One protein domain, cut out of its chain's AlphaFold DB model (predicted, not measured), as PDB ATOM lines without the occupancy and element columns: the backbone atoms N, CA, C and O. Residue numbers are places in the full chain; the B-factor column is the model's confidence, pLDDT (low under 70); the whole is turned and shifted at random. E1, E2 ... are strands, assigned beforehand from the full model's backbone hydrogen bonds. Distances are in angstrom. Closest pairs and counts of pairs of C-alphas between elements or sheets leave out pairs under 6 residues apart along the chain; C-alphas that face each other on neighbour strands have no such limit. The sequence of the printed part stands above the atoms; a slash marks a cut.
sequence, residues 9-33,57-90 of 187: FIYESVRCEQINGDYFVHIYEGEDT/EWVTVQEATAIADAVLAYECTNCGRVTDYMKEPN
ATOM      1  N   PHE A   9     -36.585-119.840 -54.501       39.41
ATOM      2  CA  PHE A   9     -36.632-118.429 -54.108       39.41
ATOM      3  C   PHE A   9     -37.925-118.208 -53.311       39.41
ATOM      4  O   PHE A   9     -39.017-118.311 -53.869       39.41
ATOM      5  N   ILE A  10     -37.813-117.935 -52.008       44.59
ATOM      6  CA  ILE A  10     -38.959-117.628 -51.140       44.59
ATOM      7  C   ILE A  10     -39.079-116.105 -51.001       44.59
ATOM      8  O   ILE A  10     -38.127-115.427 -50.622       44.59
ATOM      9  N   TYR A  11     -40.260-115.560 -51.304       52.00
ATOM     10  CA  TYR A  11     -40.578-114.146 -51.099       52.00
ATOM     11  C   TYR A  11     -40.749-113.857 -49.601       52.00
ATOM     12  O   TYR A  11     -41.593-114.465 -48.944       52.00
ATOM     13  N   GLU A  12     -39.955-112.934 -49.050       45.91
ATOM     14  CA  GLU A  12     -39.905-112.689 -47.600       45.91
ATOM     15  C   GLU A  12     -41.068-111.806 -47.121       45.91
ATOM     16  O   GLU A  12     -41.618-112.015 -46.038       45.91
ATOM     17  N   SER A  13     -41.489-110.831 -47.932       47.03
ATOM     18  CA  SER A  13     -42.726-110.086 -47.687       47.03
ATOM     19  C   SER A  13     -43.222-109.346 -48.928       47.03
ATOM     20  O   SER A  13     -42.444-108.814 -49.725       47.03
ATOM     21  N   VAL A  14     -44.546-109.272 -49.057       49.66
ATOM     22  CA  VAL A  14     -45.235-108.406 -50.016       49.66
ATOM     23  C   VAL A  14     -45.977-107.340 -49.222       49.66
ATOM     24  O   VAL A  14     -46.783-107.656 -48.344       49.66
ATOM     25  N   ARG A  15     -45.708-106.066 -49.513       53.19
ATOM     26  CA  ARG A  15     -46.455-104.945 -48.936       53.19
ATOM     27  C   ARG A  15     -47.278-104.285 -50.025       53.19
ATOM     28  O   ARG A  15     -46.724-103.727 -50.964       53.19
ATOM     29  N   CYS A  16     -48.592-104.321 -49.864       40.88
ATOM     30  CA  CYS A  16     -49.509-103.546 -50.685       40.88
ATOM     31  C   CYS A  16     -49.818-102.225 -49.971       40.88
ATOM     32  O   CYS A  16     -50.200-102.228 -48.798       40.88
ATOM     33  N   GLU A  17     -49.623-101.106 -50.657       62.16
ATOM     34  CA  GLU A  17     -49.992 -99.774 -50.184       62.16
ATOM     35  C   GLU A  17     -50.970 -99.137 -51.171       62.16
ATOM     36  O   GLU A  17     -50.744 -99.156 -52.380       62.16
ATOM     37  N   GLN A  18     -52.067 -98.575 -50.661       54.53
ATOM     38  CA  GLN A  18     -53.022 -97.830 -51.476       54.53
ATOM     39  C   GLN A  18     -52.762 -96.331 -51.316       54.53
ATOM     40  O   GLN A  18     -52.930 -95.782 -50.226       54.53
ATOM     41  N   ILE A  19     -52.390 -95.658 -52.404       49.78
ATOM     42  CA  ILE A  19     -52.137 -94.213 -52.422       49.78
ATOM     43  C   ILE A  19     -53.054 -93.591 -53.473       49.78
ATOM     44  O   ILE A  19     -52.959 -93.901 -54.653       49.78
ATOM     45  N   ASN A  20     -53.962 -92.709 -53.044       48.28
ATOM     46  CA  ASN A  20     -54.917 -91.998 -53.912       48.28
ATOM     47  C   ASN A  20     -55.794 -92.893 -54.814       48.28
ATOM     48  O   ASN A  20     -56.234 -92.454 -55.871       48.28
ATOM     49  N   GLY A  21     -56.093 -94.121 -54.379       44.09
ATOM     50  CA  GLY A  21     -56.910 -95.068 -55.146       44.09
ATOM     51  C   GLY A  21     -56.105 -96.036 -56.015       44.09
ATOM     52  O   GLY A  21     -56.677 -97.026 -56.460       44.09
ATOM     53  N   ASP A  22     -54.798 -95.813 -56.158       38.81
ATOM     54  CA  ASP A  22     -53.884 -96.704 -56.867       38.81
ATOM     55  C   ASP A  22     -53.209 -97.672 -55.888       38.81
ATOM     56  O   ASP A  22     -52.828 -97.292 -54.776       38.81
ATOM     57  N   TYR A  23     -53.072 -98.932 -56.302       50.91
ATOM     58  CA  TYR A  23     -52.417 -99.980 -55.522       50.91
ATOM     59  C   TYR A  23     -50.956-100.118 -55.944       50.91
ATOM     60  O   TYR A  23     -50.650-100.389 -57.105       50.91
ATOM     61  N   PHE A  24     -50.055 -99.972 -54.979       46.53
ATOM     62  CA  PHE A  24     -48.620-100.150 -55.146       46.53
ATOM     63  C   PHE A  24     -48.199-101.418 -54.409       46.53
ATOM     64  O   PHE A  24     -48.310-101.512 -53.186       46.53
ATOM     65  N   VAL A  25     -47.730-102.414 -55.161       48.69
ATOM     66  CA  VAL A  25     -47.242-103.680 -54.606       48.69
ATOM     67  C   VAL A  25     -45.720-103.632 -54.547       48.69
ATOM     68  O   VAL A  25     -45.042-103.596 -55.572       48.69
ATOM     69  N   HIS A  26     -45.183-103.631 -53.332       56.25
ATOM     70  CA  HIS A  26     -43.755-103.716 -53.064       56.25
ATOM     71  C   HIS A  26     -43.391-105.163 -52.742       56.25
ATOM     72  O   HIS A  26     -43.930-105.744 -51.798       56.25
ATOM     73  N   ILE A  27     -42.470-105.728 -53.519       57.97
ATOM     74  CA  ILE A  27     -41.977-107.096 -53.354       57.97
ATOM     75  C   ILE A  27     -40.520-107.003 -52.900       57.97
ATOM     76  O   ILE A  27     -39.712-106.369 -53.580       57.97
ATOM     77  N   TYR A  28     -40.203-107.601 -51.752       61.16
ATOM     78  CA  TYR A  28     -38.847-107.651 -51.204       61.16
ATOM     79  C   TYR A  28     -38.300-109.080 -51.314       61.16
ATOM     80  O   TYR A  28     -38.951-110.034 -50.883       61.16
ATOM     81  N   GLU A  29     -37.118-109.220 -51.915       52.44
ATOM     82  CA  GLU A  29     -36.418-110.497 -52.098       52.44
ATOM     83  C   GLU A  29     -35.462-110.746 -50.919       52.44
ATOM     84  O   GLU A  29     -34.676-109.861 -50.573       52.44
ATOM     85  N   GLY A  30     -35.520-111.938 -50.315       48.47
ATOM     86  CA  GLY A  30     -34.628-112.380 -49.234       48.47
ATOM     87  C   GLY A  30     -34.099-113.800 -49.486       48.47
ATOM     88  O   GLY A  30     -34.752-114.593 -50.162       48.47
ATOM     89  N   GLU A  31     -32.902-114.123 -48.978       44.44
ATOM     90  CA  GLU A  31     -32.313-115.473 -49.063       44.44
ATOM     91  C   GLU A  31     -32.844-116.390 -47.940       44.44
ATOM     92  O   GLU A  31     -32.852-116.020 -46.762       44.44
ATOM     93  N   ASP A  32     -33.265-117.608 -48.305       45.59
ATOM     94  CA  ASP A  32     -33.862-118.594 -47.395       45.59
ATOM     95  C   ASP A  32     -32.849-119.119 -46.359       45.59
ATOM     96  O   ASP A  32     -31.833-119.732 -46.693       45.59
ATOM     97  N   THR A  33     -33.129-118.887 -45.073       40.12
ATOM     98  CA  THR A  33     -32.288-119.343 -43.951       40.12
ATOM     99  C   THR A  33     -33.040-120.147 -42.885       40.12
ATOM    100  O   THR A  33     -32.468-120.425 -41.828       40.12
ATOM    101  N   GLU A  57     -59.617-117.927 -55.007       97.12
ATOM    102  CA  GLU A  57     -59.169-118.186 -56.370       97.12
ATOM    103  C   GLU A  57     -58.028-117.230 -56.724       97.12
ATOM    104  O   GLU A  57     -57.902-116.148 -56.150       97.12
ATOM    105  N   TRP A  58     -57.175-117.640 -57.662       96.56
ATOM    106  CA  TRP A  58     -56.173-116.744 -58.227       96.56
ATOM    107  C   TRP A  58     -56.833-115.865 -59.282       96.56
ATOM    108  O   TRP A  58     -57.293-116.360 -60.310       96.56
ATOM    109  N   VAL A  59     -56.877-114.566 -59.016       95.38
ATOM    110  CA  VAL A  59     -57.483-113.568 -59.896       95.38
ATOM    111  C   VAL A  59     -56.386-112.664 -60.436       95.38
ATOM    112  O   VAL A  59     -55.566-112.159 -59.669       95.38
ATOM    113  N   THR A  60     -56.368-112.440 -61.748       95.81
ATOM    114  CA  THR A  60     -55.471-111.458 -62.366       95.81
ATOM    115  C   THR A  60     -55.862-110.058 -61.909       95.81
ATOM    116  O   THR A  60     -56.937-109.562 -62.243       95.81
ATOM    117  N   VAL A  61     -54.984-109.415 -61.143       95.81
ATOM    118  CA  VAL A  61     -55.157-108.032 -60.668       95.81
ATOM    119  C   VAL A  61     -54.354-107.035 -61.499       95.81
ATOM    120  O   VAL A  61     -54.646-105.841 -61.492       95.81
ATOM    121  N   GLN A  62     -53.370-107.524 -62.253       96.25
ATOM    122  CA  GLN A  62     -52.646-106.761 -63.257       96.25
ATOM    123  C   GLN A  62     -52.349-107.661 -64.455       96.25
ATOM    124  O   GLN A  62     -51.738-108.712 -64.294       96.25
ATOM    125  N   GLU A  63     -52.763-107.237 -65.646       97.06
ATOM    126  CA  GLU A  63     -52.447-107.937 -66.892       97.06
ATOM    127  C   GLU A  63     -50.957-107.831 -67.235       97.06
ATOM    128  O   GLU A  63     -50.291-106.844 -66.906       97.06
ATOM    129  N   ALA A  64     -50.448-108.830 -67.954       96.06
ATOM    130  CA  ALA A  64     -49.089-108.791 -68.466       96.06
ATOM    131  C   ALA A  64     -48.921-107.692 -69.525       96.06
ATOM    132  O   ALA A  64     -49.815-107.385 -70.315       96.06
ATOM    133  N   THR A  65     -47.712-107.152 -69.590       96.88
ATOM    134  CA  THR A  65     -47.233-106.304 -70.686       96.88
ATOM    135  C   THR A  65     -46.017-106.965 -71.315       96.88
ATOM    136  O   THR A  65     -45.415-107.846 -70.710       96.88
ATOM    137  N   ALA A  66     -45.562-106.507 -72.480       92.88
ATOM    138  CA  ALA A  66     -44.340-107.032 -73.092       92.88
ATOM    139  C   ALA A  66     -43.067-106.911 -72.218       92.88
ATOM    140  O   ALA A  66     -42.031-107.456 -72.598       92.88
ATOM    141  N   ILE A  67     -43.110-106.194 -71.085       94.62
ATOM    142  CA  ILE A  67     -41.959-105.955 -70.201       94.62
ATOM    143  C   ILE A  67     -42.185-106.341 -68.730       94.62
ATOM    144  O   ILE A  67     -41.253-106.247 -67.933       94.62
ATOM    145  N   ALA A  68     -43.398-106.742 -68.351       94.44
ATOM    146  CA  ALA A  68     -43.743-107.089 -66.977       94.44
ATOM    147  C   ALA A  68     -44.801-108.192 -66.960       94.44
ATOM    148  O   ALA A  68     -45.794-108.098 -67.682       94.44
ATOM    149  N   ASP A  69     -44.567-109.220 -66.147       97.62
ATOM    150  CA  ASP A  69     -45.495-110.336 -65.984       97.62
ATOM    151  C   ASP A  69     -46.808-109.870 -65.333       97.62
ATOM    152  O   ASP A  69     -46.832-108.882 -64.593       97.62
ATOM    153  N   ALA A  70     -47.888-110.609 -65.584       96.38
ATOM    154  CA  ALA A  70     -49.159-110.438 -64.899       96.38
ATOM    155  C   ALA A  70     -48.997-110.675 -63.391       96.38
ATOM    156  O   ALA A  70     -48.206-111.521 -62.962       96.38
ATOM    157  N   VAL A  71     -49.781-109.957 -62.587       97.62
ATOM    158  CA  VAL A  71     -49.860-110.145 -61.134       97.62
ATOM    159  C   VAL A  71     -51.208-110.755 -60.795       97.62
ATOM    160  O   VAL A  71     -52.255-110.231 -61.181       97.62
ATOM    161  N   LEU A  72     -51.171-111.859 -60.057       96.81
ATOM    162  CA  LEU A  72     -52.337-112.577 -59.574       96.81
ATOM    163  C   LEU A  72     -52.423-112.411 -58.061       96.81
ATOM    164  O   LEU A  72     -51.410-112.486 -57.365       96.81
ATOM    165  N   ALA A  73     -53.632-112.205 -57.557       96.69
ATOM    166  CA  ALA A  73     -53.939-112.198 -56.136       96.69
ATOM    167  C   ALA A  73     -54.715-113.465 -55.778       96.69
ATOM    168  O   ALA A  73     -55.643-113.842 -56.495       96.69
ATOM    169  N   TYR A  74     -54.363-114.113 -54.668       96.31
ATOM    170  CA  TYR A  74     -55.184-115.176 -54.097       96.31
ATOM    171  C   TYR A  74     -56.302-114.521 -53.290       96.31
ATOM    172  O   TYR A  74     -56.125-114.148 -52.125       96.31
ATOM    173  N   GLU A  75     -57.426-114.295 -53.964       95.00
ATOM    174  CA  GLU A  75     -58.537-113.479 -53.496       95.00
ATOM    175  C   GLU A  75     -59.756-114.349 -53.189       95.00
ATOM    176  O   GLU A  75     -60.157-115.218 -53.964       95.00
ATOM    177  N   CYS A  76     -60.384-114.102 -52.040       93.56
ATOM    178  CA  CYS A  76     -61.666-114.694 -51.715       93.56
ATOM    179  C   CYS A  76     -62.762-114.054 -52.570       93.56
ATOM    180  O   CYS A  76     -63.229-112.960 -52.260       93.56
ATOM    181  N   THR A  77     -63.271-114.789 -53.553       92.81
ATOM    182  CA  THR A  77     -64.324-114.352 -54.489       92.81
ATOM    183  C   THR A  77     -65.635-113.938 -53.807       92.81
ATOM    184  O   THR A  77     -66.443-113.221 -54.388       92.81
ATOM    185  N   ASN A  78     -65.836-114.336 -52.546       92.19
ATOM    186  CA  ASN A  78     -67.013-113.971 -51.756       92.19
ATOM    187  C   ASN A  78     -66.876-112.655 -50.968       92.19
ATOM    188  O   ASN A  78     -67.895-112.082 -50.596       92.19
ATOM    189  N   CYS A  79     -65.661-112.191 -50.647       92.00
ATOM    190  CA  CYS A  79     -65.476-111.011 -49.780       92.00
ATOM    191  C   CYS A  79     -64.290-110.107 -50.131       92.00
ATOM    192  O   CYS A  79     -64.063-109.123 -49.434       92.00
ATOM    193  N   GLY A  80     -63.512-110.438 -51.160       89.88
ATOM    194  CA  GLY A  80     -62.355-109.659 -51.597       89.88
ATOM    195  C   GLY A  80     -61.131-109.754 -50.684       89.88
ATOM    196  O   GLY A  80     -60.164-109.023 -50.874       89.88
ATOM    197  N   ARG A  81     -61.133-110.630 -49.666       92.38
ATOM    198  CA  ARG A  81     -59.941-110.836 -48.828       92.38
ATOM    199  C   ARG A  81     -58.818-111.417 -49.685       92.38
ATOM    200  O   ARG A  81     -58.985-112.513 -50.206       92.38
ATOM    201  N   VAL A  82     -57.678-110.737 -49.751       94.94
ATOM    202  CA  VAL A  82     -56.456-111.247 -50.388       94.94
ATOM    203  C   VAL A  82     -55.531-111.844 -49.334       94.94
ATOM    204  O   VAL A  82     -55.373-111.279 -48.250       94.94
ATOM    205  N   THR A  83     -54.933-112.992 -49.637       92.88
ATOM    206  CA  THR A  83     -53.970-113.654 -48.741       92.88
ATOM    207  C   THR A  83     -52.591-113.832 -49.347       92.88
ATOM    208  O   THR A  83     -51.650-114.048 -48.592       92.88
ATOM    209  N   ASP A  84     -52.464-113.753 -50.671       93.19
ATOM    210  CA  ASP A  84     -51.188-113.948 -51.352       93.19
ATOM    211  C   ASP A  84     -51.157-113.240 -52.712       93.19
ATOM    212  O   ASP A  84     -52.208-112.915 -53.271       93.19
ATOM    213  N   TYR A  85     -49.953-113.022 -53.236       95.81
ATOM    214  CA  TYR A  85     -49.701-112.490 -54.570       95.81
ATOM    215  C   TYR A  85     -48.630-113.314 -55.273       95.81
ATOM    216  O   TYR A  85     -47.619-113.680 -54.679       95.81
ATOM    217  N   MET A  86     -48.792-113.516 -56.576       94.62
ATOM    218  CA  MET A  86     -47.748-114.103 -57.409       94.62
ATOM    219  C   MET A  86     -47.671-113.418 -58.768       94.62
ATOM    220  O   MET A  86     -48.656-112.869 -59.260       94.62
ATOM    221  N   LYS A  87     -46.495-113.472 -59.394       96.69
ATOM    222  CA  LYS A  87     -46.351-113.153 -60.817       96.69
ATOM    223  C   LYS A  87     -46.611-114.409 -61.634       96.69
ATOM    224  O   LYS A  87     -46.109-115.468 -61.267       96.69
ATOM    225  N   GLU A  88     -47.352-114.296 -62.732       95.81
ATOM    226  CA  GLU A  88     -47.497-115.393 -63.691       95.81
ATOM    227  C   GLU A  88     -46.228-115.496 -64.543       95.81
ATOM    228  O   GLU A  88     -45.980-114.615 -65.374       95.81
ATOM    229  N   PRO A  89     -45.409-116.548 -64.370       93.81
ATOM    230  CA  PRO A  89     -44.134-116.635 -65.061       93.81
ATOM    231  C   PRO A  89     -44.315-116.654 -66.580       93.81
ATOM    232  O   PRO A  89     -45.215-117.312 -67.100       93.81
ATOM    233  N   ASN A  90     -43.409-115.985 -67.295       94.19
ATOM    234  CA  ASN A  90     -43.369-115.905 -68.762       94.19
ATOM    235  C   ASN A  90     -44.569-115.205 -69.423       94.19
ATOM    236  O   ASN A  90     -44.637-115.164 -70.657       94.19
TER     237      ASN A  90
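AT A GLANCE: This is residues 9 to 33 and 57 to 90 of the 187 residues of an uncharacterized protein of Eisenbergiella tayi (UniProt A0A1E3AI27). Look for two separate pieces: a long two-stranded hairpin, E1 and E2, and a small twisted sheet of three strands, E3, E4 and E5. The hairpin runs crosswise past the sheet, and the two pieces meet loosely, near Val 14 of E1 and Tyr 85 of E5. The 59 printed residues hold five named strands, E1 to E5 in chain order, and no named helix: all strand, with both sheets antiparallel and the larger in the order E3, E4, E5. The whole is only just loose, close to compact, with a radius of gyration of the C-alphas of 12.5 A and spans of 36 by 28 by 26 A.

HOW THE PARTS SIT: Begin with E1, residues 11 to 19, and E2, residues 22 to 29, an antiparallel hairpin at 161 degrees; N 17 and O 24 are 2.9 A apart, within hydrogen-bond range. Beyond the cut, E3, residues 57 to 62, E4, residues 71 to 76, and E5, residues 82 to 87, form a meander, each strand the antiparallel neighbour of the one before. In the hairpin E3 and E4, N 59 and O 73 are 2.9 A apart; in the hairpin E4 and E5, N 74 and O 84 are 2.8 A apart. This sheet is strongly twisted, but only just, with C-alphas up to 4.3 A off its best plane. E1 and E5 have one pair of C-alphas within 8 A, Val 14 and Tyr 85, at 7.6 A; E2 and E5 are apart.

IN THESE COORDINATES: Find C-alpha 11 at (-40.578, -114.146, -51.099); from there E1 runs 23.1 A. E2 runs 22.8 A, E3 14.8 A, E4 15.8 A and E5 14.6 A, ending at C-alpha 87, (-46.351, -113.153, -60.817).

THE WHOLE: The farthest C-alphas, Asn 20 and Thr 33, are 36.9 A apart. Residues 34 to 56 are not printed, and 29.6 A separates C-alphas 33 and 57. Of the links printed whole, no link is long. Residues 9 to 33 have pLDDT under 70.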